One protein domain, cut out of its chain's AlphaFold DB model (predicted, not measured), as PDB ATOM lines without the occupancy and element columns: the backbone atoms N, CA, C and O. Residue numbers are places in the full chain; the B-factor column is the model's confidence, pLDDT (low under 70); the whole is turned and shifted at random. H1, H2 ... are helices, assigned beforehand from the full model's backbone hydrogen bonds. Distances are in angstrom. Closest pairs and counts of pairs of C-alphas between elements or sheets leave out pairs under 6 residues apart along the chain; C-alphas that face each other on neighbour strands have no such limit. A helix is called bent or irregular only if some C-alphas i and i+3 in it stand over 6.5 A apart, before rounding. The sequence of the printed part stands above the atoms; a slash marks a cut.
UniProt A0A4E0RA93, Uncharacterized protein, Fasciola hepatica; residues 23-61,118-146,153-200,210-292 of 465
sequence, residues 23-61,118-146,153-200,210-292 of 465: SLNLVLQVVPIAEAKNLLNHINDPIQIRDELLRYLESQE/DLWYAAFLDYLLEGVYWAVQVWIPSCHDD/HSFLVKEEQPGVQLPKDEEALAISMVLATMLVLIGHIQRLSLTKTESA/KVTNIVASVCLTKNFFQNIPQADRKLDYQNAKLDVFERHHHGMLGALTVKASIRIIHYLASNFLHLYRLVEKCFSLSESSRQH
ATOM      1  N   SER A  23     172.470 208.312 199.780       64.38
ATOM      2  CA  SER A  23     173.468 207.883 198.784       64.38
ATOM      3  C   SER A  23     173.775 208.933 197.707       64.38
ATOM      4  O   SER A  23     174.924 209.363 197.592       64.38
ATOM      5  N   LEU A  24     172.774 209.407 196.951       71.62
ATOM      6  CA  LEU A  24     173.020 210.351 195.849       71.62
ATOM      7  C   LEU A  24     173.518 211.720 196.336       71.62
ATOM      8  O   LEU A  24     174.348 212.358 195.690       71.62
ATOM      9  N   ASN A  25     173.049 212.156 197.506       78.06
ATOM     10  CA  ASN A  25     173.451 213.428 198.098       78.06
ATOM     11  C   ASN A  25     174.962 213.492 198.380       78.06
ATOM     12  O   ASN A  25     175.547 214.566 198.270       78.06
ATOM     13  N   LEU A  26     175.616 212.361 198.669       80.56
ATOM     14  CA  LEU A  26     177.073 212.294 198.832       80.56
ATOM     15  C   LEU A  26     177.819 212.517 197.505       80.56
ATOM     16  O   LEU A  26     178.813 213.237 197.480       80.56
ATOM     17  N   VAL A  27     177.321 211.967 196.390       84.69
ATOM     18  CA  VAL A  27     177.879 212.226 195.048       84.69
ATOM     19  C   VAL A  27     177.781 213.714 194.708       84.69
ATOM     20  O   VAL A  27     178.770 214.321 194.298       84.69
ATOM     21  N   LEU A  28     176.608 214.313 194.933       86.31
ATOM     22  CA  LEU A  28     176.338 215.717 194.614       86.31
ATOM     23  C   LEU A  28     177.039 216.712 195.559       86.31
ATOM     24  O   LEU A  28     177.245 217.861 195.177       86.31
ATOM     25  N   GLN A  29     177.454 216.281 196.756       85.50
ATOM     26  CA  GLN A  29     178.351 217.051 197.631       85.50
ATOM     27  C   GLN A  29     179.786 217.114 197.091       85.50
ATOM     28  O   GLN A  29     180.463 218.120 197.300       85.50
ATOM     29  N   VAL A  30     180.258 216.068 196.402       85.75
ATOM     30  CA  VAL A  30     181.589 216.068 195.772       85.75
ATOM     31  C   VAL A  30     181.539 216.818 194.439       85.75
ATOM     32  O   VAL A  30     182.301 217.764 194.246       85.75
ATOM     33  N   VAL A  31     180.628 216.438 193.534       88.88
ATOM     34  CA  VAL A  31     180.458 217.065 192.210       88.88
ATOM     35  C   VAL A  31     179.006 217.530 192.046       88.88
ATOM     36  O   VAL A  31     178.148 216.731 191.652       88.88
ATOM     37  N   PRO A  32     178.705 218.811 192.336       90.06
ATOM     38  CA  PRO A  32     177.363 219.360 192.188       90.06
ATOM     39  C   PRO A  32     176.850 219.252 190.752       90.06
ATOM     40  O   PRO A  32     177.597 219.434 189.792       90.06
ATOM     41  N   ILE A  33     175.545 219.025 190.595       89.38
ATOM     42  CA  ILE A  33     174.942 218.806 189.271       89.38
ATOM     43  C   ILE A  33     175.028 220.034 188.350       89.38
ATOM     44  O   ILE A  33     174.978 219.896 187.132       89.38
ATOM     45  N   ALA A  34     175.190 221.237 188.914       88.88
ATOM     46  CA  ALA A  34     175.442 222.459 188.150       88.88
ATOM     47  C   ALA A  34     176.812 222.427 187.446       88.88
ATOM     48  O   ALA A  34     176.894 222.739 186.264       88.88
ATOM     49  N   GLU A  35     177.858 221.961 188.135       90.38
ATOM     50  CA  GLU A  35     179.205 221.814 187.563       90.38
ATOM     51  C   GLU A  35     179.210 220.751 186.459       90.38
ATOM     52  O   GLU A  35     179.754 220.954 185.376       90.38
ATOM     53  N   ALA A  36     178.508 219.635 186.684       91.38
ATOM     54  CA  ALA A  36     178.336 218.604 185.668       91.38
ATOM     55  C   ALA A  36     177.542 219.086 184.439       91.38
ATOM     56  O   ALA A  36     177.856 218.683 183.320       91.38
ATOM     57  N   LYS A  37     176.560 219.983 184.615       91.75
ATOM     58  CA  LYS A  37     175.860 220.647 183.501       91.75
ATOM     59  C   LYS A  37     176.776 221.595 182.727       91.75
ATOM     60  O   LYS A  37     176.704 221.603 181.502       91.75
ATOM     61  N   ASN A  38     177.660 222.338 183.398       91.25
ATOM     62  CA  ASN A  38     178.664 223.161 182.716       91.25
ATOM     63  C   ASN A  38     179.584 222.285 181.850       91.25
ATOM     64  O   ASN A  38     179.727 222.539 180.657       91.25
ATOM     65  N   LEU A  39     180.115 221.191 182.408       90.38
ATOM     66  CA  LEU A  39     180.931 220.220 181.666       90.38
ATOM     67  C   LEU A  39     180.184 219.624 180.459       90.38
ATOM     68  O   LEU A  39     180.755 219.516 179.375       90.38
ATOM     69  N   LEU A  40     178.902 219.282 180.627       91.31
ATOM     70  CA  LEU A  40     178.055 218.733 179.565       91.31
ATOM     71  C   LEU A  40     177.807 219.736 178.425       91.31
ATOM     72  O   LEU A  40     177.892 219.360 177.258       91.31
ATOM     73  N   ASN A  41     177.567 221.014 178.738       92.56
ATOM     74  CA  ASN A  41     177.396 222.071 177.729       92.56
ATOM     75  C   ASN A  41     178.613 222.192 176.795       92.56
ATOM     76  O   ASN A  41     178.472 222.575 175.634       92.56
ATOM     77  N   HIS A  42     179.799 221.844 177.299       89.50
ATOM     78  CA  HIS A  42     181.064 221.911 176.579       89.50
ATOM     79  C   HIS A  42     181.537 220.553 176.036       89.50
ATOM     80  O   HIS A  42     182.633 220.488 175.497       89.50
ATOM     81  N   ILE A  43     180.727 219.479 176.091       86.69
ATOM     82  CA  ILE A  43     181.156 218.095 175.780       86.69
ATOM     83  C   ILE A  43     181.815 217.909 174.395       86.69
ATOM     84  O   ILE A  43     182.593 216.981 174.199       86.69
ATOM     85  N   ASN A  44     181.552 218.799 173.434       84.62
ATOM     86  CA  ASN A  44     182.140 218.757 172.089       84.62
ATOM     87  C   ASN A  44     183.431 219.592 171.926       84.62
ATOM     88  O   ASN A  44     184.028 219.563 170.851       84.62
ATOM     89  N   ASP A  45     183.875 220.316 172.959       85.06
ATOM     90  CA  ASP A  45     185.110 221.110 172.966       85.06
ATOM     91  C   ASP A  45     186.041 220.657 174.116       85.06
ATOM     92  O   ASP A  45     185.845 221.047 175.271       85.06
ATOM     93  N   PRO A  46     187.084 219.851 173.832       75.62
ATOM     94  CA  PRO A  46     187.977 219.319 174.863       75.62
ATOM     95  C   PRO A  46     188.777 220.399 175.604       75.62
ATOM     96  O   PRO A  46     189.222 220.154 176.726       75.62
ATOM     97  N   ILE A  47     188.969 221.583 175.009       78.94
ATOM     98  CA  ILE A  47     189.679 222.697 175.646       78.94
ATOM     99  C   ILE A  47     188.757 223.328 176.693       78.94
ATOM    100  O   ILE A  47     189.145 223.457 177.852       78.94
ATOM    101  N   GLN A  48     187.504 223.614 176.328       83.31
ATOM    102  CA  GLN A  48     186.532 224.210 177.252       83.31
ATOM    103  C   GLN A  48     186.179 223.276 178.423       83.31
ATOM    104  O   GLN A  48     186.088 223.747 179.557       83.31
ATOM    105  N   ILE A  49     186.061 221.956 178.204       80.56
ATOM    106  CA  ILE A  49     185.870 220.992 179.311       80.56
ATOM    107  C   ILE A  49     187.080 221.011 180.251       80.56
ATOM    108  O   ILE A  49     186.912 220.992 181.470       80.56
ATOM    109  N   ARG A  50     188.304 221.066 179.708       79.25
ATOM    110  CA  ARG A  50     189.527 221.140 180.516       79.25
ATOM    111  C   ARG A  50     189.559 222.419 181.355       79.25
ATOM    112  O   ARG A  50     189.858 222.333 182.542       79.25
ATOM    113  N   ASP A  51     189.177 223.559 180.786       80.56
ATOM    114  CA  ASP A  51     189.091 224.846 181.489       80.56
ATOM    115  C   ASP A  51     187.978 224.895 182.549       80.56
ATOM    116  O   ASP A  51     188.101 225.601 183.552       80.56
ATOM    117  N   GLU A  52     186.889 224.147 182.364       85.38
ATOM    118  CA  GLU A  52     185.827 223.987 183.366       85.38
ATOM    119  C   GLU A  52     186.264 223.045 184.504       85.38
ATOM    120  O   GLU A  52     186.118 223.391 185.675       85.38
ATOM    121  N   LEU A  53     186.908 221.910 184.189       81.88
ATOM    122  CA  LEU A  53     187.526 221.018 185.185       81.88
ATOM    123  C   LEU A  53     188.590 221.751 186.015       81.88
ATOM    124  O   LEU A  53     188.652 221.570 187.230       81.88
ATOM    125  N   LEU A  54     189.403 222.596 185.372       78.88
ATOM    126  CA  LEU A  54     190.370 223.480 186.026       78.88
ATOM    127  C   LEU A  54     189.682 224.403 187.042       78.88
ATOM    128  O   LEU A  54     190.050 224.397 188.218       78.88
ATOM    129  N   ARG A  55     188.649 225.143 186.618       83.62
ATOM    130  CA  ARG A  55     187.891 226.061 187.487       83.62
ATOM    131  C   ARG A  55     187.198 225.344 188.647       83.62
ATOM    132  O   ARG A  55     187.254 225.835 189.774       83.62
ATOM    133  N   TYR A  56     186.611 224.173 188.405       84.75
ATOM    134  CA  TYR A  56     186.011 223.334 189.447       84.75
ATOM    135  C   TYR A  56     187.049 222.844 190.478       84.75
ATOM    136  O   TYR A  56     186.788 222.853 191.682       84.75
ATOM    137  N   LEU A  57     188.249 222.445 190.042       78.12
ATOM    138  CA  LEU A  57     189.316 222.019 190.956       78.12
ATOM    139  C   LEU A  57     189.903 223.187 191.766       78.12
ATOM    140  O   LEU A  57     190.327 222.981 192.904       78.12
ATOM    141  N   GLU A  58     189.914 224.400 191.209       75.56
ATOM    142  CA  GLU A  58     190.375 225.615 191.893       75.56
ATOM    143  C   GLU A  58     189.350 226.185 192.888       75.56
ATOM    144  O   GLU A  58     189.749 226.722 193.924       75.56
ATOM    145  N   SER A  59     188.044 226.047 192.625       75.31
ATOM    146  CA  SER A  59     186.976 226.522 193.524       75.31
ATOM    147  C   SER A  59     186.801 225.658 194.784       75.31
ATOM    148  O   SER A  59     186.248 226.107 195.790       75.31
ATOM    149  N   GLN A  60     187.320 224.428 194.769       70.75
ATOM    150  CA  GLN A  60     187.317 223.494 195.894       70.75
ATOM    151  C   GLN A  60     188.328 223.910 196.988       70.75
ATOM    152  O   GLN A  60     189.389 223.301 197.139       70.75
ATOM    153  N   GLU A  61     187.973 224.899 197.822       52.69
ATOM    154  CA  GLU A  61     188.829 225.475 198.890       52.69
ATOM    155  C   GLU A  61     189.446 224.454 199.875       52.69
ATOM    156  O   GLU A  61     190.400 224.765 200.597       52.69
ATOM    157  N   ASP A 118     201.732 221.938 184.865       53.38
ATOM    158  CA  ASP A 118     202.544 220.828 185.391       53.38
ATOM    159  C   ASP A 118     202.083 219.508 184.749       53.38
ATOM    160  O   ASP A 118     200.882 219.245 184.683       53.38
ATOM    161  N   LEU A 119     203.023 218.658 184.324       53.00
ATOM    162  CA  LEU A 119     202.743 217.345 183.735       53.00
ATOM    163  C   LEU A 119     201.843 216.478 184.635       53.00
ATOM    164  O   LEU A 119     201.032 215.707 184.129       53.00
ATOM    165  N   TRP A 120     201.947 216.627 185.965       59.72
ATOM    166  CA  TRP A 120     201.015 215.991 186.904       59.72
ATOM    167  C   TRP A 120     199.571 216.459 186.696       59.72
ATOM    168  O   TRP A 120     198.648 215.650 186.717       59.72
ATOM    169  N   TYR A 121     199.383 217.765 186.510       59.03
ATOM    170  CA  TYR A 121     198.069 218.385 186.400       59.03
ATOM    171  C   TYR A 121     197.454 218.124 185.025       59.03
ATOM    172  O   TYR A 121     196.283 217.779 184.956       59.03
ATOM    173  N   ALA A 122     198.258 218.170 183.956       57.72
ATOM    174  CA  ALA A 122     197.843 217.735 182.623       57.72
ATOM    175  C   ALA A 122     197.343 216.279 182.637       57.72
ATOM    176  O   ALA A 122     196.172 216.045 182.364       57.72
ATOM    177  N   ALA A 123     198.162 215.326 183.099       61.44
ATOM    178  CA  ALA A 123     197.773 213.913 183.147       61.44
ATOM    179  C   ALA A 123     196.569 213.630 184.070       61.44
ATOM    180  O   ALA A 123     195.808 212.696 183.825       61.44
ATOM    181  N   PHE A 124     196.390 214.412 185.141       68.06
ATOM    182  CA  PHE A 124     195.213 214.312 186.005       68.06
ATOM    183  C   PHE A 124     193.945 214.834 185.314       68.06
ATOM    184  O   PHE A 124     192.915 214.166 185.370       68.06
ATOM    185  N   LEU A 125     194.024 215.981 184.634       68.19
ATOM    186  CA  LEU A 125     192.913 216.560 183.875       68.19
ATOM    187  C   LEU A 125     192.511 215.669 182.701       68.19
ATOM    188  O   LEU A 125     191.326 215.404 182.549       68.19
ATOM    189  N   ASP A 126     193.475 215.152 181.935       67.88
ATOM    190  CA  ASP A 126     193.224 214.237 180.814       67.88
ATOM    191  C   ASP A 126     192.500 212.964 181.291       67.88
ATOM    192  O   ASP A 126     191.565 212.490 180.649       67.88
ATOM    193  N   TYR A 127     192.871 212.446 182.469       72.81
ATOM    194  CA  TYR A 127     192.206 211.294 183.081       72.81
ATOM    195  C   TYR A 127     190.783 211.610 183.575       72.81
ATOM    196  O   TYR A 127     189.879 210.794 183.397       72.81
ATOM    197  N   LEU A 128     190.544 212.786 184.173       80.12
ATOM    198  CA  LEU A 128     189.182 213.224 184.522       80.12
ATOM    199  C   LEU A 128     188.321 213.424 183.266       80.12
ATOM    200  O   LEU A 128     187.168 212.998 183.245       80.12
ATOM    201  N   LEU A 129     188.895 214.022 182.221       78.12
ATOM    202  CA  LEU A 129     188.275 214.265 180.921       78.12
ATOM    203  C   LEU A 129     187.858 212.952 180.239       78.12
ATOM    204  O   LEU A 129     186.732 212.850 179.756       78.12
ATOM    205  N   GLU A 130     188.703 211.915 180.279       80.00
ATOM    206  CA  GLU A 130     188.349 210.558 179.831       80.00
ATOM    207  C   GLU A 130     187.123 210.010 180.587       80.00
ATOM    208  O   GLU A 130     186.243 209.396 179.983       80.00
ATOM    209  N   GLY A 131     187.015 210.275 181.894       82.44
ATOM    210  CA  GLY A 131     185.839 209.929 182.701       82.44
ATOM    211  C   GLY A 131     184.562 210.669 182.287       82.44
ATOM    212  O   GLY A 131     183.505 210.042 182.191       82.44
ATOM    213  N   VAL A 132     184.653 211.970 181.987       83.75
ATOM    214  CA  VAL A 132     183.526 212.773 181.468       83.75
ATOM    215  C   VAL A 132     183.054 212.230 180.116       83.75
ATOM    216  O   VAL A 132     181.863 211.966 179.939       83.75
ATOM    217  N   TYR A 133     183.982 211.990 179.185       83.62
ATOM    218  CA  TYR A 133     183.660 211.417 177.878       83.62
ATOM    219  C   TYR A 133     183.051 210.022 177.991       83.62
ATOM    220  O   TYR A 133     182.036 209.748 177.351       83.62
ATOM    221  N   TRP A 134     183.615 209.152 178.834       86.69
ATOM    222  CA  TRP A 134     183.073 207.815 179.057       86.69
ATOM    223  C   TRP A 134     181.646 207.853 179.621       86.69
ATOM    224  O   TRP A 134     180.799 207.076 179.176       86.69
ATOM    225  N   ALA A 135     181.351 208.770 180.549       86.50
ATOM    226  CA  ALA A 135     180.012 208.928 181.113       86.50
ATOM    227  C   ALA A 135     178.963 209.223 180.025       86.50
ATOM    228  O   ALA A 135     177.963 208.511 179.925       86.50
ATOM    229  N   VAL A 136     179.212 210.222 179.171       86.00
ATOM    230  CA  VAL A 136     178.243 210.654 178.148       86.00
ATOM    231  C   VAL A 136     178.217 209.713 176.941       86.00
ATOM    232  O   VAL A 136     177.148 209.320 176.491       86.00
ATOM    233  N   GLN A 137     179.377 209.319 176.409       84.38
ATOM    234  CA  GLN A 137     179.464 208.612 175.122       84.38
ATOM    235  C   GLN A 137     179.347 207.089 175.237       84.38
ATOM    236  O   GLN A 137     179.066 206.425 174.242       84.38
ATOM    237  N   VAL A 138     179.585 206.516 176.423       82.94
ATOM    238  CA  VAL A 138     179.601 205.059 176.618       82.94
ATOM    239  C   VAL A 138     178.599 204.624 177.679       82.94
ATOM    240  O   VAL A 138     177.817 203.710 177.418       82.94
ATOM    241  N   TRP A 139     178.597 205.245 178.862       83.50
ATOM    242  CA  TRP A 139     177.766 204.789 179.979       83.50
ATOM    243  C   TRP A 139     176.274 205.016 179.724       83.50
ATOM    244  O   TRP A 139     175.501 204.067 179.855       83.50
ATOM    245  N   ILE A 140     175.889 206.230 179.318       82.38
ATOM    246  CA  ILE A 140     174.496 206.596 179.022       82.38
ATOM    247  C   ILE A 140     173.918 205.753 177.859       82.38
ATOM    248  O   ILE A 140     172.973 205.005 178.119       82.38
ATOM    249  N   PRO A 141     174.496 205.717 176.634       80.25
ATOM    250  CA  PRO A 141     173.985 204.877 175.542       80.25
ATOM    251  C   PRO A 141     173.864 203.396 175.922       80.25
ATOM    252  O   PRO A 141     172.790 202.808 175.799       80.25
ATOM    253  N   SER A 142     174.912 202.835 176.544       73.06
ATOM    254  CA  SER A 142     174.914 201.441 177.010       73.06
ATOM    255  C   SER A 142     173.818 201.132 178.035       73.06
ATOM    256  O   SER A 142     173.503 199.957 178.250       73.06
ATOM    257  N   CYS A 143     173.277 202.141 178.726       71.50
ATOM    258  CA  CYS A 143     172.152 202.009 179.649       71.50
ATOM    259  C   CYS A 143     170.796 201.961 178.919       71.50
ATOM    260  O   CYS A 143     169.909 201.248 179.395       71.50
ATOM    261  N   HIS A 144     170.668 202.570 177.737       69.69
ATOM    262  CA  HIS A 144     169.441 202.567 176.929       69.69
ATOM    263  C   HIS A 144     169.298 201.355 175.983       69.69
ATOM    264  O   HIS A 144     168.175 200.914 175.754       69.69
ATOM    265  N   ASP A 145     170.401 200.764 175.502       63.38
ATOM    266  CA  ASP A 145     170.412 199.765 174.402       63.38
ATOM    267  C   ASP A 145     169.545 198.486 174.569       63.38
ATOM    268  O   ASP A 145     169.286 197.798 173.585       63.38
ATOM    269  N   ASP A 146     169.076 198.142 175.776       55.00
ATOM    270  CA  ASP A 146     168.439 196.831 176.048       55.00
ATOM    271  C   ASP A 146     166.897 196.813 175.926       55.00
ATOM    272  O   ASP A 146     166.284 195.770 176.160       55.00
ATOM    273  N   HIS A 153     161.297 205.593 182.714       54.59
ATOM    274  CA  HIS A 153     162.080 205.284 183.922       54.59
ATOM    275  C   HIS A 153     163.545 205.708 183.774       54.59
ATOM    276  O   HIS A 153     164.162 205.412 182.755       54.59
ATOM    277  N   SER A 154     164.119 206.347 184.804       60.25
ATOM    278  CA  SER A 154     165.562 206.627 184.825       60.25
ATOM    279  C   SER A 154     166.357 205.324 184.827       60.25
ATOM    280  O   SER A 154     166.067 204.375 185.561       60.25
ATOM    281  N   PHE A 155     167.386 205.300 183.991       70.88
ATOM    282  CA  PHE A 155     168.255 204.155 183.781       70.88
ATOM    283  C   PHE A 155     169.427 204.160 184.772       70.88
ATOM    284  O   PHE A 155     169.966 203.094 185.087       70.88
ATOM    285  N   LEU A 156     169.798 205.330 185.305       68.62
ATOM    286  CA  LEU A 156     170.846 205.465 186.320       68.62
ATOM    287  C   LEU A 156     170.367 205.186 187.747       68.62
ATOM    288  O   LEU A 156     171.056 204.462 188.468       68.62
ATOM    289  N   VAL A 157     169.222 205.734 188.170       71.25
ATOM    290  CA  VAL A 157     168.775 205.740 189.578       71.25
ATOM    291  C   VAL A 157     167.294 205.368 189.684       71.25
ATOM    292  O   VAL A 157     166.486 205.772 188.858       71.25
ATOM    293  N   LYS A 158     166.922 204.588 190.710       61.03
ATOM    294  CA  LYS A 158     165.537 204.105 190.895       61.03
ATOM    295  C   LYS A 158     164.590 205.075 191.612       61.03
ATOM    296  O   LYS A 158     163.388 204.833 191.615       61.03
ATOM    297  N   GLU A 159     165.121 206.104 192.260       62.81
ATOM    298  CA  GLU A 159     164.390 206.989 193.174       62.81
ATOM    299  C   GLU A 159     164.548 208.457 192.758       62.81
ATOM    300  O   GLU A 159     165.636 208.888 192.373       62.81
ATOM    301  N   GLU A 160     163.469 209.235 192.864       61.56
ATOM    302  CA  GLU A 160     163.511 210.683 192.647       61.56
ATOM    303  C   GLU A 160     164.335 211.375 193.740       61.56
ATOM    304  O   GLU A 160     164.243 211.039 194.923       61.56
ATOM    305  N   GLN A 161     165.142 212.365 193.351       66.69
ATOM    306  CA  GLN A 161     166.058 213.063 194.256       66.69
ATOM    307  C   GLN A 161     165.817 214.577 194.211       66.69
ATOM    308  O   GLN A 161     165.649 215.146 193.127       66.69
ATOM    309  N   PRO A 162     165.787 215.261 195.370       62.72
ATOM    310  CA  PRO A 162     165.436 216.673 195.437       62.72
ATOM    311  C   PRO A 162     166.461 217.524 194.678       62.72
ATOM    312  O   PRO A 162     167.646 217.529 194.999       62.72
ATOM    313  N   GLY A 163     165.989 218.262 193.670       65.25
ATOM    314  CA  GLY A 163     166.828 219.116 192.822       65.25
ATOM    315  C   GLY A 163     167.393 218.447 191.563       65.25
ATOM    316  O   GLY A 163     168.063 219.132 190.795       65.25
ATOM    317  N   VAL A 164     167.099 217.164 191.311       74.06
ATOM    318  CA  VAL A 164     167.472 216.453 190.074       74.06
ATOM    319  C   VAL A 164     166.220 216.210 189.228       74.06
ATOM    320  O   VAL A 164     165.293 215.533 189.665       74.06
ATOM    321  N   GLN A 165     166.179 216.748 188.007       77.06
ATOM    322  CA  GLN A 165     165.055 216.566 187.078       77.06
ATOM    323  C   GLN A 165     165.338 215.429 186.091       77.06
ATOM    324  O   GLN A 165     165.803 215.662 184.976       77.06
ATOM    325  N   LEU A 166     165.052 214.187 186.472       74.50
ATOM    326  CA  LEU A 166     165.136 213.049 185.548       74.50
ATOM    327  C   LEU A 166     163.970 213.093 184.531       74.50
ATOM    328  O   LEU A 166     162.867 213.497 184.901       74.50
ATOM    329  N   PRO A 167     164.180 212.727 183.250       71.81
ATOM    330  CA  PRO A 167     165.437 212.274 182.640       71.81
ATOM    331  C   PRO A 167     166.368 213.410 182.163       71.81
ATOM    332  O   PRO A 167     167.496 213.136 181.773       71.81
ATOM    333  N   LYS A 168     165.944 214.684 182.196       80.62
ATOM    334  CA  LYS A 168     166.716 215.830 181.651       80.62
ATOM    335  C   LYS A 168     168.124 215.971 182.237       80.62
ATOM    336  O   LYS A 168     169.029 216.440 181.559       80.62
ATOM    337  N   ASP A 169     168.279 215.586 183.496       84.56
ATOM    338  CA  ASP A 169     169.518 215.714 184.256       84.56
ATOM    339  C   ASP A 169     170.363 214.422 184.257       84.56
ATOM    340  O   ASP A 169     171.370 214.361 184.958       84.56
ATOM    341  N   GLU A 170     169.976 213.385 183.501       85.19
ATOM    342  CA  GLU A 170     170.592 212.050 183.569       85.19
ATOM    343  C   GLU A 170     172.060 212.038 183.097       85.19
ATOM    344  O   GLU A 170     172.919 211.487 183.783       85.19
ATOM    345  N   GLU A 171     172.390 212.729 182.001       89.06
ATOM    346  CA  GLU A 171     173.773 212.851 181.502       89.06
ATOM    347  C   GLU A 171     174.682 213.608 182.486       89.06
ATOM    348  O   GLU A 171     175.785 213.159 182.807       89.06
ATOM    349  N   ALA A 172     174.197 214.728 183.033       89.94
ATOM    350  CA  ALA A 172     174.910 215.480 184.064       89.94
ATOM    351  C   ALA A 172     175.089 214.642 185.342       89.94
ATOM    352  O   ALA A 172     176.143 214.678 185.976       89.94
ATOM    353  N   LEU A 173     174.093 213.831 185.705       89.06
ATOM    354  CA  LEU A 173     174.191 212.948 186.857       89.06
ATOM    355  C   LEU A 173     175.253 211.852 186.659       89.06
ATOM    356  O   LEU A 173     176.021 211.585 187.588       89.06
ATOM    357  N   ALA A 174     175.358 211.269 185.460       89.06
ATOM    358  CA  ALA A 174     176.429 210.331 185.120       89.06
ATOM    359  C   ALA A 174     177.821 210.978 185.246       89.06
ATOM    360  O   ALA A 174     178.717 210.385 185.855       89.06
ATOM    361  N   ILE A 175     177.995 212.207 184.745       90.69
ATOM    362  CA  ILE A 175     179.243 212.975 184.899       90.69
ATOM    363  C   ILE A 175     179.578 213.169 186.388       90.69
ATOM    364  O   ILE A 175     180.687 212.827 186.811       90.69
ATOM    365  N   SER A 176     178.620 213.637 187.202       90.62
ATOM    366  CA  SER A 176     178.799 213.797 188.654       90.62
ATOM    367  C   SER A 176     179.230 212.495 189.334       90.62
ATOM    368  O   SER A 176     180.166 212.504 190.131       90.62
ATOM    369  N   MET A 177     178.593 211.365 189.012       88.62
ATOM    370  CA  MET A 177     178.909 210.059 189.605       88.62
ATOM    371  C   MET A 177     180.318 209.570 189.267       88.62
ATOM    372  O   MET A 177     181.037 209.121 190.166       88.62
ATOM    373  N   VAL A 178     180.727 209.648 187.996       89.25
ATOM    374  CA  VAL A 178     182.061 209.201 187.560       89.25
ATOM    375  C   VAL A 178     183.143 210.058 188.210       89.25
ATOM    376  O   VAL A 178     184.038 209.521 188.870       89.25
ATOM    377  N   LEU A 179     183.015 211.385 188.113       88.75
ATOM    378  CA  LEU A 179     183.984 212.317 188.681       88.75
ATOM    379  C   LEU A 179     184.057 212.213 190.210       88.75
ATOM    380  O   LEU A 179     185.159 212.098 190.745       88.75
ATOM    381  N   ALA A 180     182.924 212.166 190.920       89.12
ATOM    382  CA  ALA A 180     182.916 212.001 192.377       89.12
ATOM    383  C   ALA A 180     183.632 210.710 192.796       89.12
ATOM    384  O   ALA A 180     184.499 210.731 193.671       89.12
ATOM    385  N   THR A 181     183.341 209.596 192.118       86.44
ATOM    386  CA  THR A 181     183.981 208.304 192.393       86.44
ATOM    387  C   THR A 181     185.497 208.371 192.189       86.44
ATOM    388  O   THR A 181     186.260 207.925 193.051       86.44
ATOM    389  N   MET A 182     185.959 208.966 191.084       84.12
ATOM    390  CA  MET A 182     187.388 209.119 190.787       84.12
ATOM    391  C   MET A 182     188.090 210.026 191.808       84.12
ATOM    392  O   MET A 182     189.144 209.656 192.329       84.12
ATOM    393  N   LEU A 183     187.499 211.173 192.154       84.69
ATOM    394  CA  LEU A 183     188.061 212.133 193.111       84.69
ATOM    395  C   LEU A 183     188.155 211.556 194.531       84.69
ATOM    396  O   LEU A 183     189.186 211.717 195.191       84.69
ATOM    397  N   VAL A 184     187.130 210.830 194.991       85.44
ATOM    398  CA  VAL A 184     187.134 210.164 196.307       85.44
ATOM    399  C   VAL A 184     188.193 209.058 196.362       85.44
ATOM    400  O   VAL A 184     188.921 208.962 197.354       85.44
ATOM    401  N   LEU A 185     188.346 208.259 195.295       79.12
ATOM    402  CA  LEU A 185     189.396 207.235 195.211       79.12
ATOM    403  C   LEU A 185     190.804 207.843 195.245       79.12
ATOM    404  O   LEU A 185     191.663 207.354 195.981       79.12
ATOM    405  N   ILE A 186     191.047 208.932 194.511       77.12
ATOM    406  CA  ILE A 186     192.341 209.631 194.535       77.12
ATOM    407  C   ILE A 186     192.612 210.201 195.931       77.12
ATOM    408  O   ILE A 186     193.684 209.957 196.490       77.12
ATOM    409  N   GLY A 187     191.637 210.891 196.532       78.25
ATOM    410  CA  GLY A 187     191.752 211.441 197.885       78.25
ATOM    411  C   GLY A 187     192.034 210.372 198.947       78.25
ATOM    412  O   GLY A 187     192.838 210.590 199.857       78.25
ATOM    413  N   HIS A 188     191.451 209.179 198.806       79.31
ATOM    414  CA  HIS A 188     191.753 208.025 199.653       79.31
ATOM    415  C   HIS A 188     193.199 207.533 199.489       79.31
ATOM    416  O   HIS A 188     193.908 207.391 200.488       79.31
ATOM    417  N   ILE A 189     193.678 207.333 198.253       73.81
ATOM    418  CA  ILE A 189     195.054 206.868 197.992       73.81
ATOM    419  C   ILE A 189     196.089 207.893 198.498       73.81
ATOM    420  O   ILE A 189     197.125 207.517 199.055       73.81
ATOM    421  N   GLN A 190     195.799 209.192 198.383       73.62
ATOM    422  CA  GLN A 190     196.633 210.250 198.960       73.62
ATOM    423  C   GLN A 190     196.691 210.173 200.492       73.62
ATOM    424  O   GLN A 190     197.779 210.196 201.071       73.62
ATOM    425  N   ARG A 191     195.543 210.013 201.163       75.62
ATOM    426  CA  ARG A 191     195.473 209.873 202.632       75.62
ATOM    427  C   ARG A 191     196.191 208.609 203.121       75.62
ATOM    428  O   ARG A 191     196.955 208.697 204.078       75.62
ATOM    429  N   LEU A 192     196.054 207.487 202.406       71.69
ATOM    430  CA  LEU A 192     196.823 206.246 202.614       71.69
ATOM    431  C   LEU A 192     198.343 206.406 202.437       71.69
ATOM    432  O   LEU A 192     199.117 205.584 202.932       71.69
ATOM    433  N   SER A 193     198.779 207.407 201.673       66.56
ATOM    434  CA  SER A 193     200.201 207.689 201.452       66.56
ATOM    435  C   SER A 193     200.767 208.568 202.575       66.56
ATOM    436  O   SER A 193     201.877 208.323 203.045       66.56
ATOM    437  N   LEU A 194     199.974 209.523 203.077       65.00
ATOM    438  CA  LEU A 194     200.349 210.419 204.178       65.00
ATOM    439  C   LEU A 194     200.422 209.709 205.543       65.00
ATOM    440  O   LEU A 194     201.376 209.926 206.293       65.00
ATOM    441  N   THR A 195     199.488 208.801 205.852       61.34
ATOM    442  CA  THR A 195     199.526 208.027 207.114       61.34
ATOM    443  C   THR A 195     200.780 207.155 207.231       61.34
ATOM    444  O   THR A 195     201.281 206.924 208.333       61.34
ATOM    445  N   LYS A 196     201.362 206.723 206.102       57.59
ATOM    446  CA  LYS A 196     202.662 206.030 206.075       57.59
ATOM    447  C   LYS A 196     203.844 206.948 206.355       57.59
ATOM    448  O   LYS A 196     204.788 206.498 206.989       57.59
ATOM    449  N   THR A 197     203.823 208.206 205.911       51.38
ATOM    450  CA  THR A 197     204.906 209.150 206.242       51.38
ATOM    451  C   THR A 197     204.897 209.543 207.718       51.38
ATOM    452  O   THR A 197     205.966 209.666 208.306       51.38
ATOM    453  N   GLU A 198     203.718 209.652 208.341       49.06
ATOM    454  CA  GLU A 198     203.594 209.910 209.784       49.06
ATOM    455  C   GLU A 198     204.028 208.686 210.621       49.06
ATOM    456  O   GLU A 198     204.734 208.838 211.614       49.06
ATOM    457  N   SER A 199     203.702 207.459 210.187       46.53
ATOM    458  CA  SER A 199     204.087 206.215 210.887       46.53
ATOM    459  C   SER A 199     205.472 205.653 210.527       46.53
ATOM    460  O   SER A 199     205.963 204.765 211.212       46.53
ATOM    461  N   ALA A 200     206.158 206.158 209.497       43.94
ATOM    462  CA  ALA A 200     207.540 205.759 209.201       43.94
ATOM    463  C   ALA A 200     208.566 206.369 210.177       43.94
ATOM    464  O   ALA A 200     209.670 205.839 210.303       43.94
ATOM    465  N   LYS A 210     200.071 193.514 206.783       44.97
ATOM    466  CA  LYS A 210     200.090 194.693 205.907       44.97
ATOM    467  C   LYS A 210     199.035 194.520 204.814       44.97
ATOM    468  O   LYS A 210     199.308 193.915 203.782       44.97
ATOM    469  N   VAL A 211     197.834 195.042 205.048       48.25
ATOM    470  CA  VAL A 211     196.867 195.292 203.973       48.25
ATOM    471  C   VAL A 211     197.539 196.269 203.007       48.25
ATOM    472  O   VAL A 211     198.026 197.319 203.426       48.25
ATOM    473  N   THR A 212     197.658 195.899 201.734       57.03
ATOM    474  CA  THR A 212     198.261 196.784 200.732       57.03
ATOM    475  C   THR A 212     197.306 197.929 200.402       57.03
ATOM    476  O   THR A 212     196.088 197.777 200.498       57.03
ATOM    477  N   ASN A 213     197.843 199.079 199.979       64.19
ATOM    478  CA  ASN A 213     197.027 200.255 199.649       64.19
ATOM    479  C   ASN A 213     196.007 199.947 198.535       64.19
ATOM    480  O   ASN A 213     194.902 200.483 198.554       64.19
ATOM    481  N   ILE A 214     196.354 199.026 197.625       59.53
ATOM    482  CA  ILE A 214     195.452 198.456 196.613       59.53
ATOM    483  C   ILE A 214     194.233 197.804 197.277       59.53
ATOM    484  O   ILE A 214     193.105 198.142 196.938       59.53
ATOM    485  N   VAL A 215     194.439 196.895 198.240       59.28
ATOM    486  CA  VAL A 215     193.341 196.174 198.910       59.28
ATOM    487  C   VAL A 215     192.467 197.129 199.725       59.28
ATOM    488  O   VAL A 215     191.249 196.993 199.683       59.28
ATOM    489  N   ALA A 216     193.051 198.128 200.395       65.25
ATOM    490  CA  ALA A 216     192.281 199.178 201.073       65.25
ATOM    491  C   ALA A 216     191.407 199.975 200.084       65.25
ATOM    492  O   ALA A 216     190.204 200.115 200.298       65.25
ATOM    493  N   SER A 217     191.975 200.377 198.944       68.94
ATOM    494  CA  SER A 217     191.249 201.117 197.901       68.94
ATOM    495  C   SER A 217     190.141 200.277 197.248       68.94
ATOM    496  O   SER A 217     189.067 200.800 196.971       68.94
ATOM    497  N   VAL A 218     190.339 198.964 197.068       65.56
ATOM    498  CA  VAL A 218     189.282 198.033 196.615       65.56
ATOM    499  C   VAL A 218     188.181 197.877 197.673       65.56
ATOM    500  O   VAL A 218     187.001 197.846 197.323       65.56
ATOM    501  N   CYS A 219     188.530 197.816 198.964       66.38
ATOM    502  CA  CYS A 219     187.540 197.820 200.045       66.38
ATOM    503  C   CYS A 219     186.705 199.110 200.047       66.38
ATOM    504  O   CYS A 219     185.489 199.024 200.216       66.38
ATOM    505  N   LEU A 220     187.315 200.274 199.804       76.19
ATOM    506  CA  LEU A 220     186.581 201.530 199.651       76.19
ATOM    507  C   LEU A 220     185.640 201.497 198.435       76.19
ATOM    508  O   LEU A 220     184.463 201.817 198.587       76.19
ATOM    509  N   THR A 221     186.102 201.032 197.268       74.69
ATOM    510  CA  THR A 221     185.236 200.876 196.084       74.69
ATOM    511  C   THR A 221     184.024 199.990 196.381       74.69
ATOM    512  O   THR A 221     182.908 200.326 196.001       74.69
ATOM    513  N   LYS A 222     184.211 198.883 197.115       70.62
ATOM    514  CA  LYS A 222     183.106 198.020 197.566       70.62
ATOM    515  C   LYS A 222     182.153 198.754 198.518       70.62
ATOM    516  O   LYS A 222     180.942 198.606 198.383       70.62
ATOM    517  N   ASN A 223     182.675 199.568 199.437       71.88
ATOM    518  CA  ASN A 223     181.864 200.359 200.368       71.88
ATOM    519  C   ASN A 223     180.960 201.386 199.663       71.88
ATOM    520  O   ASN A 223     179.919 201.718 200.216       71.88
ATOM    521  N   PHE A 224     181.297 201.865 198.458       80.56
ATOM    522  CA  PHE A 224     180.440 202.804 197.715       80.56
ATOM    523  C   PHE A 224     179.076 202.215 197.327       80.56
ATOM    524  O   PHE A 224     178.112 202.962 197.226       80.56
ATOM    525  N   PHE A 225     178.978 200.896 197.132       73.38
ATOM    526  CA  PHE A 225     177.735 200.210 196.740       73.38
ATOM    527  C   PHE A 225     176.986 199.583 197.927       73.38
ATOM    528  O   PHE A 225     175.929 198.979 197.747       73.38
ATOM    529  N   GLN A 226     177.534 199.672 199.141       68.69
ATOM    530  CA  GLN A 226     176.921 199.097 200.336       68.69
ATOM    531  C   GLN A 226     176.037 200.132 201.036       68.69
ATOM    532  O   GLN A 226     176.514 201.183 201.441       68.69
ATOM    533  N   ASN A 227     174.757 199.796 201.218       59.25
ATOM    534  CA  ASN A 227     173.805 200.583 202.017       59.25
ATOM    535  C   ASN A 227     173.722 200.104 203.481       59.25
ATOM    536  O   ASN A 227     173.002 200.686 204.287       59.25
ATOM    537  N   ILE A 228     174.430 199.022 203.827       53.72
ATOM    538  CA  ILE A 228     174.466 198.457 205.180       53.72
ATOM    539  C   ILE A 228     175.751 198.947 205.859       53.72
ATOM    540  O   ILE A 228     176.828 198.474 205.479       53.72
ATOM    541  N   PRO A 229     175.673 199.835 206.872       49.31
ATOM    542  CA  PRO A 229     176.859 200.310 207.570       49.31
ATOM    543  C   PRO A 229     177.619 199.129 208.181       49.31
ATOM    544  O   PRO A 229     177.034 198.271 208.846       49.31
ATOM    545  N   GLN A 230     178.937 199.073 207.960       49.12
ATOM    546  CA  GLN A 230     179.758 198.016 208.550       49.12
ATOM    547  C   GLN A 230     179.664 198.075 210.080       49.12
ATOM    548  O   GLN A 230     179.880 199.132 210.674       49.12
ATOM    549  N   ALA A 231     179.375 196.927 210.703       45.12
ATOM    550  CA  ALA A 231     179.287 196.791 212.155       45.12
ATOM    551  C   ALA A 231     180.519 197.393 212.848       45.12
ATOM    552  O   ALA A 231     181.637 197.176 212.376       45.12
ATOM    553  N   ASP A 232     180.292 198.120 213.951       48.56
ATOM    554  CA  ASP A 232     181.251 199.006 214.629       48.56
ATOM    555  C   ASP A 232     182.695 198.475 214.654       48.56
ATOM    556  O   ASP A 232     183.160 197.818 215.594       48.56
ATOM    557  N   ARG A 233     183.461 198.828 213.614       53.50
ATOM    558  CA  ARG A 233     184.914 198.718 213.657       53.50
ATOM    559  C   ARG A 233     185.385 199.704 214.711       53.50
ATOM    560  O   ARG A 233     185.172 200.912 214.569       53.50
ATOM    561  N   LYS A 234     186.035 199.179 215.755       52.03
ATOM    562  CA  LYS A 234     186.776 199.987 216.728       52.03
ATOM    563  C   LYS A 234     187.669 200.944 215.950       52.03
ATOM    564  O   LYS A 234     188.503 200.475 215.180       52.03
ATOM    565  N   LEU A 235     187.444 202.243 216.142       54.03
ATOM    566  CA  LEU A 235     188.186 203.294 215.460       54.03
ATOM    567  C   LEU A 235     189.677 203.090 215.737       54.03
ATOM    568  O   LEU A 235     190.079 203.026 216.904       54.03
ATOM    569  N   ASP A 236     190.485 202.963 214.692       58.53
ATOM    570  CA  ASP A 236     191.929 202.947 214.878       58.53
ATOM    571  C   ASP A 236     192.390 204.396 215.038       58.53
ATOM    572  O   ASP A 236     192.357 205.176 214.091       58.53
ATOM    573  N   TYR A 237     192.817 204.780 216.243       56.25
ATOM    574  CA  TYR A 237     193.270 206.146 216.517       56.25
ATOM    575  C   TYR A 237     194.435 206.585 215.616       56.25
ATOM    576  O   TYR A 237     194.553 207.779 215.344       56.25
ATOM    577  N   GLN A 238     195.251 205.653 215.101       55.44
ATOM    578  CA  GLN A 238     196.319 205.967 214.144       55.44
ATOM    579  C   GLN A 238     195.779 206.265 212.734       55.44
ATOM    580  O   GLN A 238     196.394 207.019 211.986       55.44
ATOM    581  N   ASN A 239     194.607 205.726 212.383       65.31
ATOM    582  CA  ASN A 239     193.975 205.869 211.070       65.31
ATOM    583  C   ASN A 239     192.636 206.630 211.116       65.31
ATOM    584  O   ASN A 239     191.931 206.688 210.114       65.31
ATOM    585  N   ALA A 240     192.290 207.284 212.231       67.69
ATOM    586  CA  ALA A 240     190.965 207.872 212.460       67.69
ATOM    587  C   ALA A 240     190.514 208.866 211.367       67.69
ATOM    588  O   ALA A 240     189.339 208.905 211.013       67.69
ATOM    589  N   LYS A 241     191.441 209.639 210.780       71.31
ATOM    590  CA  LYS A 241     191.150 210.541 209.643       71.31
ATOM    591  C   LYS A 241     190.776 209.787 208.358       71.31
ATOM    592  O   LYS A 241     190.030 210.324 207.543       71.31
ATOM    593  N   LEU A 242     191.321 208.586 208.161       74.06
ATOM    594  CA  LEU A 242     191.017 207.703 207.036       74.06
ATOM    595  C   LEU A 242     189.706 206.950 207.292       74.06
ATOM    596  O   LEU A 242     188.828 206.998 206.442       74.06
ATOM    597  N   ASP A 243     189.522 206.380 208.489       73.38
ATOM    598  CA  ASP A 243     188.274 205.723 208.908       73.38
ATOM    599  C   ASP A 243     187.060 206.658 208.756       73.38
ATOM    600  O   ASP A 243     186.015 206.252 208.249       73.38
ATOM    601  N   VAL A 244     187.186 207.927 209.169       77.19
ATOM    602  CA  VAL A 244     186.131 208.943 208.997       77.19
ATOM    603  C   VAL A 244     185.886 209.255 207.518       77.19
ATOM    604  O   VAL A 244     184.733 209.381 207.111       77.19
ATOM    605  N   PHE A 245     186.939 209.329 206.696       79.88
ATOM    606  CA  PHE A 245     186.811 209.548 205.252       79.88
ATOM    607  C   PHE A 245     186.112 208.371 204.552       79.88
ATOM    608  O   PHE A 245     185.221 208.596 203.735       79.88
ATOM    609  N   GLU A 246     186.462 207.124 204.880       77.31
ATOM    610  CA  GLU A 246     185.812 205.929 204.321       77.31
ATOM    611  C   GLU A 246     184.337 205.833 204.731       77.31
ATOM    612  O   GLU A 246     183.491 205.505 203.900       77.31
ATOM    613  N   ARG A 247     184.012 206.148 205.994       76.81
ATOM    614  CA  ARG A 247     182.627 206.157 206.496       76.81
ATOM    615  C   ARG A 247     181.778 207.248 205.843       76.81
ATOM    616  O   ARG A 247     180.611 206.998 205.572       76.81
ATOM    617  N   HIS A 248     182.344 208.427 205.583       81.56
ATOM    618  CA  HIS A 248     181.609 209.544 204.980       81.56
ATOM    619  C   HIS A 248     181.122 209.242 203.553       81.56
ATOM    620  O   HIS A 248     180.031 209.660 203.194       81.56
ATOM    621  N   HIS A 249     181.892 208.476 202.771       80.69
ATOM    622  CA  HIS A 249     181.558 208.129 201.381       80.69
ATOM    623  C   HIS A 249     180.942 206.723 201.225       80.69
ATOM    624  O   HIS A 249     180.817 206.214 200.108       80.69
ATOM    625  N   HIS A 250     180.581 206.065 202.331       78.56
ATOM    626  CA  HIS A 250     179.911 204.766 202.304       78.56
ATOM    627  C   HIS A 250     178.534 204.894 201.635       78.56
ATOM    628  O   HIS A 250     177.783 205.823 201.922       78.56
ATOM    629  N   GLY A 251     178.206 203.971 200.730       71.88
ATOM    630  CA  GLY A 251     176.919 203.944 200.038       71.88
ATOM    631  C   GLY A 251     176.692 205.020 198.969       71.88
ATOM    632  O   GLY A 251     175.580 205.082 198.454       71.88
ATOM    633  N   MET A 252     177.676 205.850 198.578       81.88
ATOM    634  CA  MET A 252     177.417 206.951 197.619       81.88
ATOM    635  C   MET A 252     176.869 206.489 196.251       81.88
ATOM    636  O   MET A 252     176.131 207.217 195.597       81.88
ATOM    637  N   LEU A 253     177.201 205.267 195.821       81.06
ATOM    638  CA  LEU A 253     176.712 204.649 194.580       81.06
ATOM    639  C   LEU A 253     175.557 203.661 194.825       81.06
ATOM    640  O   LEU A 253     175.069 203.027 193.891       81.06
ATOM    641  N   GLY A 254     175.086 203.527 196.065       74.31
ATOM    642  CA  GLY A 254     174.078 202.546 196.473       74.31
ATOM    643  C   GLY A 254     172.640 202.821 196.009       74.31
ATOM    644  O   GLY A 254     171.768 201.995 196.270       74.31
ATOM    645  N   ALA A 255     172.389 203.947 195.329       75.19
ATOM    646  CA  ALA A 255     171.126 204.247 194.633       75.19
ATOM    647  C   ALA A 255     171.130 203.868 193.136       75.19
ATOM    648  O   ALA A 255     170.096 203.980 192.473       75.19
ATOM    649  N   LEU A 256     172.272 203.432 192.589       74.38
ATOM    650  CA  LEU A 256     172.366 203.049 191.182       74.38
ATOM    651  C   LEU A 256     171.453 201.864 190.845       74.38
ATOM    652  O   LEU A 256     171.298 200.916 191.622       74.38
ATOM    653  N   THR A 257     170.914 201.849 189.625       74.19
ATOM    654  CA  THR A 257     170.338 200.622 189.065       74.19
ATOM    655  C   THR A 257     171.413 199.536 188.951       74.19
ATOM    656  O   THR A 257     172.616 199.807 188.892       74.19
ATOM    657  N   VAL A 258     170.990 198.269 188.881       69.62
ATOM    658  CA  VAL A 258     171.915 197.134 188.702       69.62
ATOM    659  C   VAL A 258     172.725 197.294 187.409       69.62
ATOM    660  O   VAL A 258     173.936 197.083 187.414       69.62
ATOM    661  N   LYS A 259     172.080 197.745 186.324       71.81
ATOM    662  CA  LYS A 259     172.725 197.980 185.028       71.81
ATOM    663  C   LYS A 259     173.770 199.095 185.108       71.81
ATOM    664  O   LYS A 259     174.915 198.886 184.704       71.81
ATOM    665  N   ALA A 260     173.414 200.239 185.695       75.56
ATOM    666  CA  ALA A 260     174.341 201.350 185.874       75.56
ATOM    667  C   ALA A 260     175.529 200.961 186.776       75.56
ATOM    668  O   ALA A 260     176.674 201.254 186.431       75.56
ATOM    669  N   SER A 261     175.271 200.206 187.855       73.00
ATOM    670  CA  SER A 261     176.292 199.659 188.763       73.00
ATOM    671  C   SER A 261     177.303 198.767 188.038       73.00
ATOM    672  O   SER A 261     178.508 198.955 188.196       73.00
ATOM    673  N   ILE A 262     176.842 197.823 187.208       70.75
ATOM    674  CA  ILE A 262     177.721 196.925 186.435       70.75
ATOM    675  C   ILE A 262     178.630 197.727 185.493       70.75
ATOM    676  O   ILE A 262     179.831 197.463 185.421       70.75
ATOM    677  N   ARG A 263     178.085 198.736 184.799       74.94
ATOM    678  CA  ARG A 263     178.849 199.558 183.846       74.94
ATOM    679  C   ARG A 263     179.921 200.409 184.534       74.94
ATOM    680  O   ARG A 263     181.070 200.366 184.094       74.94
ATOM    681  N   ILE A 264     179.604 201.109 185.630       78.38
ATOM    682  CA  ILE A 264     180.619 201.878 186.372       78.38
ATOM    683  C   ILE A 264     181.657 200.957 187.032       78.38
ATOM    684  O   ILE A 264     182.844 201.273 187.009       78.38
ATOM    685  N   ILE A 265     181.265 199.770 187.517       72.31
ATOM    686  CA  ILE A 265     182.212 198.748 187.999       72.31
ATOM    687  C   ILE A 265     183.167 198.309 186.881       72.31
ATOM    688  O   ILE A 265     184.360 198.192 187.139       72.31
ATOM    689  N   HIS A 266     182.695 198.117 185.646       70.50
ATOM    690  CA  HIS A 266     183.545 197.745 184.507       70.50
ATOM    691  C   HIS A 266     184.506 198.871 184.070       70.50
ATOM    692  O   HIS A 266     185.659 198.614 183.706       70.50
ATOM    693  N   TYR A 267     184.069 200.130 184.135       75.56
ATOM    694  CA  TYR A 267     184.937 201.287 183.886       75.56
ATOM    695  C   TYR A 267     186.022 201.420 184.956       75.56
ATOM    696  O   TYR A 267     187.214 201.454 184.641       75.56
ATOM    697  N   LEU A 268     185.618 201.391 186.231       70.62
ATOM    698  CA  LEU A 268     186.551 201.338 187.351       70.62
ATOM    699  C   LEU A 268     187.468 200.122 187.223       70.62
ATOM    700  O   LEU A 268     188.650 200.245 187.502       70.62
ATOM    701  N   ALA A 269     186.989 198.975 186.742       62.19
ATOM    702  CA  ALA A 269     187.832 197.804 186.542       62.19
ATOM    703  C   ALA A 269     188.972 198.064 185.557       62.19
ATOM    704  O   ALA A 269     190.150 197.885 185.878       62.19
ATOM    705  N   SER A 270     188.622 198.573 184.382       63.19
ATOM    706  CA  SER A 270     189.579 198.877 183.318       63.19
ATOM    707  C   SER A 270     190.624 199.916 183.762       63.19
ATOM    708  O   SER A 270     191.812 199.794 183.444       63.19
ATOM    709  N   ASN A 271     190.208 200.894 184.576       64.75
ATOM    710  CA  ASN A 271     190.997 202.096 184.855       64.75
ATOM    711  C   ASN A 271     191.599 202.194 186.269       64.75
ATOM    712  O   ASN A 271     192.596 202.888 186.461       64.75
ATOM    713  N   PHE A 272     191.117 201.440 187.260       61.81
ATOM    714  CA  PHE A 272     191.580 201.521 188.655       61.81
ATOM    715  C   PHE A 272     193.066 201.184 188.833       61.81
ATOM    716  O   PHE A 272     193.730 201.779 189.678       61.81
ATOM    717  N   LEU A 273     193.631 200.267 188.038       56.41
ATOM    718  CA  LEU A 273     195.074 199.997 188.092       56.41
ATOM    719  C   LEU A 273     195.904 201.113 187.446       56.41
ATOM    720  O   LEU A 273     197.037 201.328 187.874       56.41
ATOM    721  N   HIS A 274     195.362 201.834 186.462       56.84
ATOM    722  CA  HIS A 274     195.992 203.037 185.918       56.84
ATOM    723  C   HIS A 274     195.935 204.170 186.944       56.84
ATOM    724  O   HIS A 274     196.981 204.723 187.274       56.84
ATOM    725  N   LEU A 275     194.769 204.400 187.555       57.84
ATOM    726  CA  LEU A 275     194.568 205.333 188.664       57.84
ATOM    727  C   LEU A 275     195.524 205.062 189.830       57.84
ATOM    728  O   LEU A 275     196.280 205.941 190.239       57.84
ATOM    729  N   TYR A 276     195.537 203.828 190.335       57.00
ATOM    730  CA  TYR A 276     196.393 203.438 191.447       57.00
ATOM    731  C   TYR A 276     197.876 203.594 191.089       57.00
ATOM    732  O   TYR A 276     198.622 204.149 191.884       57.00
ATOM    733  N   ARG A 277     198.320 203.184 189.889       56.03
ATOM    734  CA  ARG A 277     199.722 203.354 189.459       56.03
ATOM    735  C   ARG A 277     200.110 204.812 189.238       56.03
ATOM    736  O   ARG A 277     201.259 205.154 189.501       56.03
ATOM    737  N   LEU A 278     199.204 205.648 188.732       53.38
ATOM    738  CA  LEU A 278     199.431 207.081 188.539       53.38
ATOM    739  C   LEU A 278     199.597 207.760 189.901       53.38
ATOM    740  O   LEU A 278     200.613 208.406 190.148       53.38
ATOM    741  N   VAL A 279     198.652 207.543 190.818       52.22
ATOM    742  CA  VAL A 279     198.708 208.132 192.159       52.22
ATOM    743  C   VAL A 279     199.857 207.531 192.980       52.22
ATOM    744  O   VAL A 279     200.577 208.273 193.632       52.22
ATOM    745  N   GLU A 280     200.139 206.230 192.900       54.25
ATOM    746  CA  GLU A 280     201.318 205.642 193.551       54.25
ATOM    747  C   GLU A 280     202.607 206.293 193.027       54.25
ATOM    748  O   GLU A 280     203.336 206.890 193.812       54.25
ATOM    749  N   LYS A 281     202.849 206.316 191.709       52.09
ATOM    750  CA  LYS A 281     204.063 206.930 191.136       52.09
ATOM    751  C   LYS A 281     204.199 208.431 191.415       52.09
ATOM    752  O   LYS A 281     205.323 208.917 191.494       52.09
ATOM    753  N   CYS A 282     203.094 209.168 191.532       45.66
ATOM    754  CA  CYS A 282     203.119 210.613 191.772       45.66
ATOM    755  C   CYS A 282     203.133 211.006 193.261       45.66
ATOM    756  O   CYS A 282     203.509 212.138 193.565       45.66
ATOM    757  N   PHE A 283     202.734 210.114 194.178       45.62
ATOM    758  CA  PHE A 283     202.587 210.417 195.611       45.62
ATOM    759  C   PHE A 283     203.414 209.516 196.545       45.62
ATOM    760  O   PHE A 283     203.551 209.842 197.725       45.62
ATOM    761  N   SER A 284     204.010 208.417 196.067       45.22
ATOM    762  CA  SER A 284     204.906 207.593 196.885       45.22
ATOM    763  C   SER A 284     206.300 208.221 196.985       45.22
ATOM    764  O   SER A 284     207.097 208.145 196.054       45.22
ATOM    765  N   LEU A 285     206.631 208.766 198.158       39.75
ATOM    766  CA  LEU A 285     207.983 209.224 198.524       39.75
ATOM    767  C   LEU A 285     208.975 208.068 198.805       39.75
ATOM    768  O   LEU A 285     210.073 208.295 199.303       39.75
ATOM    769  N   SER A 286     208.603 206.815 198.520       38.09
ATOM    770  CA  SER A 286     209.407 205.625 198.810       38.09
ATOM    771  C   SER A 286     210.180 205.121 197.586       38.09
ATOM    772  O   SER A 286     209.826 204.098 196.994       38.09
ATOM    773  N   GLU A 287     211.307 205.763 197.267       34.56
ATOM    774  CA  GLU A 287     212.333 205.154 196.396       34.56
ATOM    775  C   GLU A 287     212.834 203.806 196.960       34.56
ATOM    776  O   GLU A 287     213.226 202.909 196.214       34.56
ATOM    777  N   SER A 288     212.728 203.624 198.280       34.72
ATOM    778  CA  SER A 288     213.104 202.423 199.033       34.72
ATOM    779  C   SER A 288     212.190 201.205 198.839       34.72
ATOM    780  O   SER A 288     212.497 200.131 199.358       34.72
ATOM    781  N   SER A 289     211.094 201.316 198.081       35.47
ATOM    782  CA  SER A 289     210.322 200.144 197.669       35.47
ATOM    783  C   SER A 289     209.763 200.254 196.254       35.47
ATOM    784  O   SER A 289     208.557 200.122 196.039       35.47
ATOM    785  N   ARG A 290     210.670 200.244 195.266       36.84
ATOM    786  CA  ARG A 290     210.487 199.341 194.113       36.84
ATOM    787  C   ARG A 290     210.507 197.885 194.598       36.84
ATOM    788  O   ARG A 290     211.385 197.102 194.242       36.84
ATOM    789  N   GLN A 291     209.521 197.503 195.411       35.31
ATOM    790  CA  GLN A 291     209.119 196.111 195.414       35.31
ATOM    791  C   GLN A 291     208.682 195.837 193.978       35.31
ATOM    792  O   GLN A 291     207.796 196.505 193.443       35.31
ATOM    793  N   HIS A 292     209.358 194.884 193.337       32.44
ATOM    794  CA  HIS A 292     208.812 194.226 192.160       32.44
ATOM    795  C   HIS A 292     207.362 193.802 192.465       32.44
ATOM    796  O   HIS A 292     206.969 193.703 193.630       32.44
TER     797      HIS A 292
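What this domain is: This is residues 23 to 61, 118 to 146, 153 to 200 and 210 to 292 of the 465 residues of an uncharacterized protein of Fasciola hepatica (UniProt A0A4E0RA93). One long helix, H5, runs through the middle; H1, H2, H4, H6, H7 and the arm H8b pack round it, while H3 packs on H2 and H4, and the arm H8a on H4. You find 199 residues with eight named helices, H1 to H8 in chain order, and no named strand: all helix. The whole is compact, radius of gyration of the C-alphas 17.3 A, spanning 50 by 43 by 33 A; residues 287 to 292 stick out.

How they stand to each other: Start at H1, residues 23 to 30: it touches residues 176 to 181 of the hub H5, residues 170 to 199, closest C-alphas Val 30 and Ala 180, 5.5 A. H2, residues 33 to 41, touches residues 171 to 176 of H5 (Ala 36 and Ala 172, C-alphas 4.9 A) and forms a hairpin with H3, residues 46 to 59. H4, residues 119 to 144, only just irregular with C-alphas 137 and 140 6.6 A apart, touches H3 with residues 125 to 129 (Arg 50 and Leu 125, C-alphas 6.6 A). Residues 128 to 140 of H4 touch residues 171 to 182 of H5 at a steep tilt of 40 degrees, opposite ways. H6, residues 213 to 223, and H7, residues 240 to 248, touch H5 too. H8, residues 258 to 283, one helix by its hydrogen bonds, is bent, C-alphas 270 and 273 being 7.4 A apart; H8a, 258 to 270, touches H4, and H8b, 273 to 283, touches H5. O i to N i+4 pairs are within hydrogen-bond range throughout H2, H3, H6, H7, H8a and H8b, but 3 of 4 in H1, 20 of 22 in H4, 25 of 26 in H5.

Where its parts are: Find C-alpha 23 at (173.468, 207.883, 198.784), where H1 begins. H5 runs 43.6 A from (170.592, 212.050, 183.569) at C-alpha 170; H4 measures 37.1 A. H8b ends at C-alpha 283, (202.587, 210.417, 195.611).

The domain as a whole: C-alphas 61 and 118, 146 and 153, and 200 and 210 lie 19.8 A, 13.2 A and 13.7 A apart across three cuts. The link H6 to H7 is long. Mean pLDDT of the printed part is 70.5; residues 269 to 292 are among the 81 under 70.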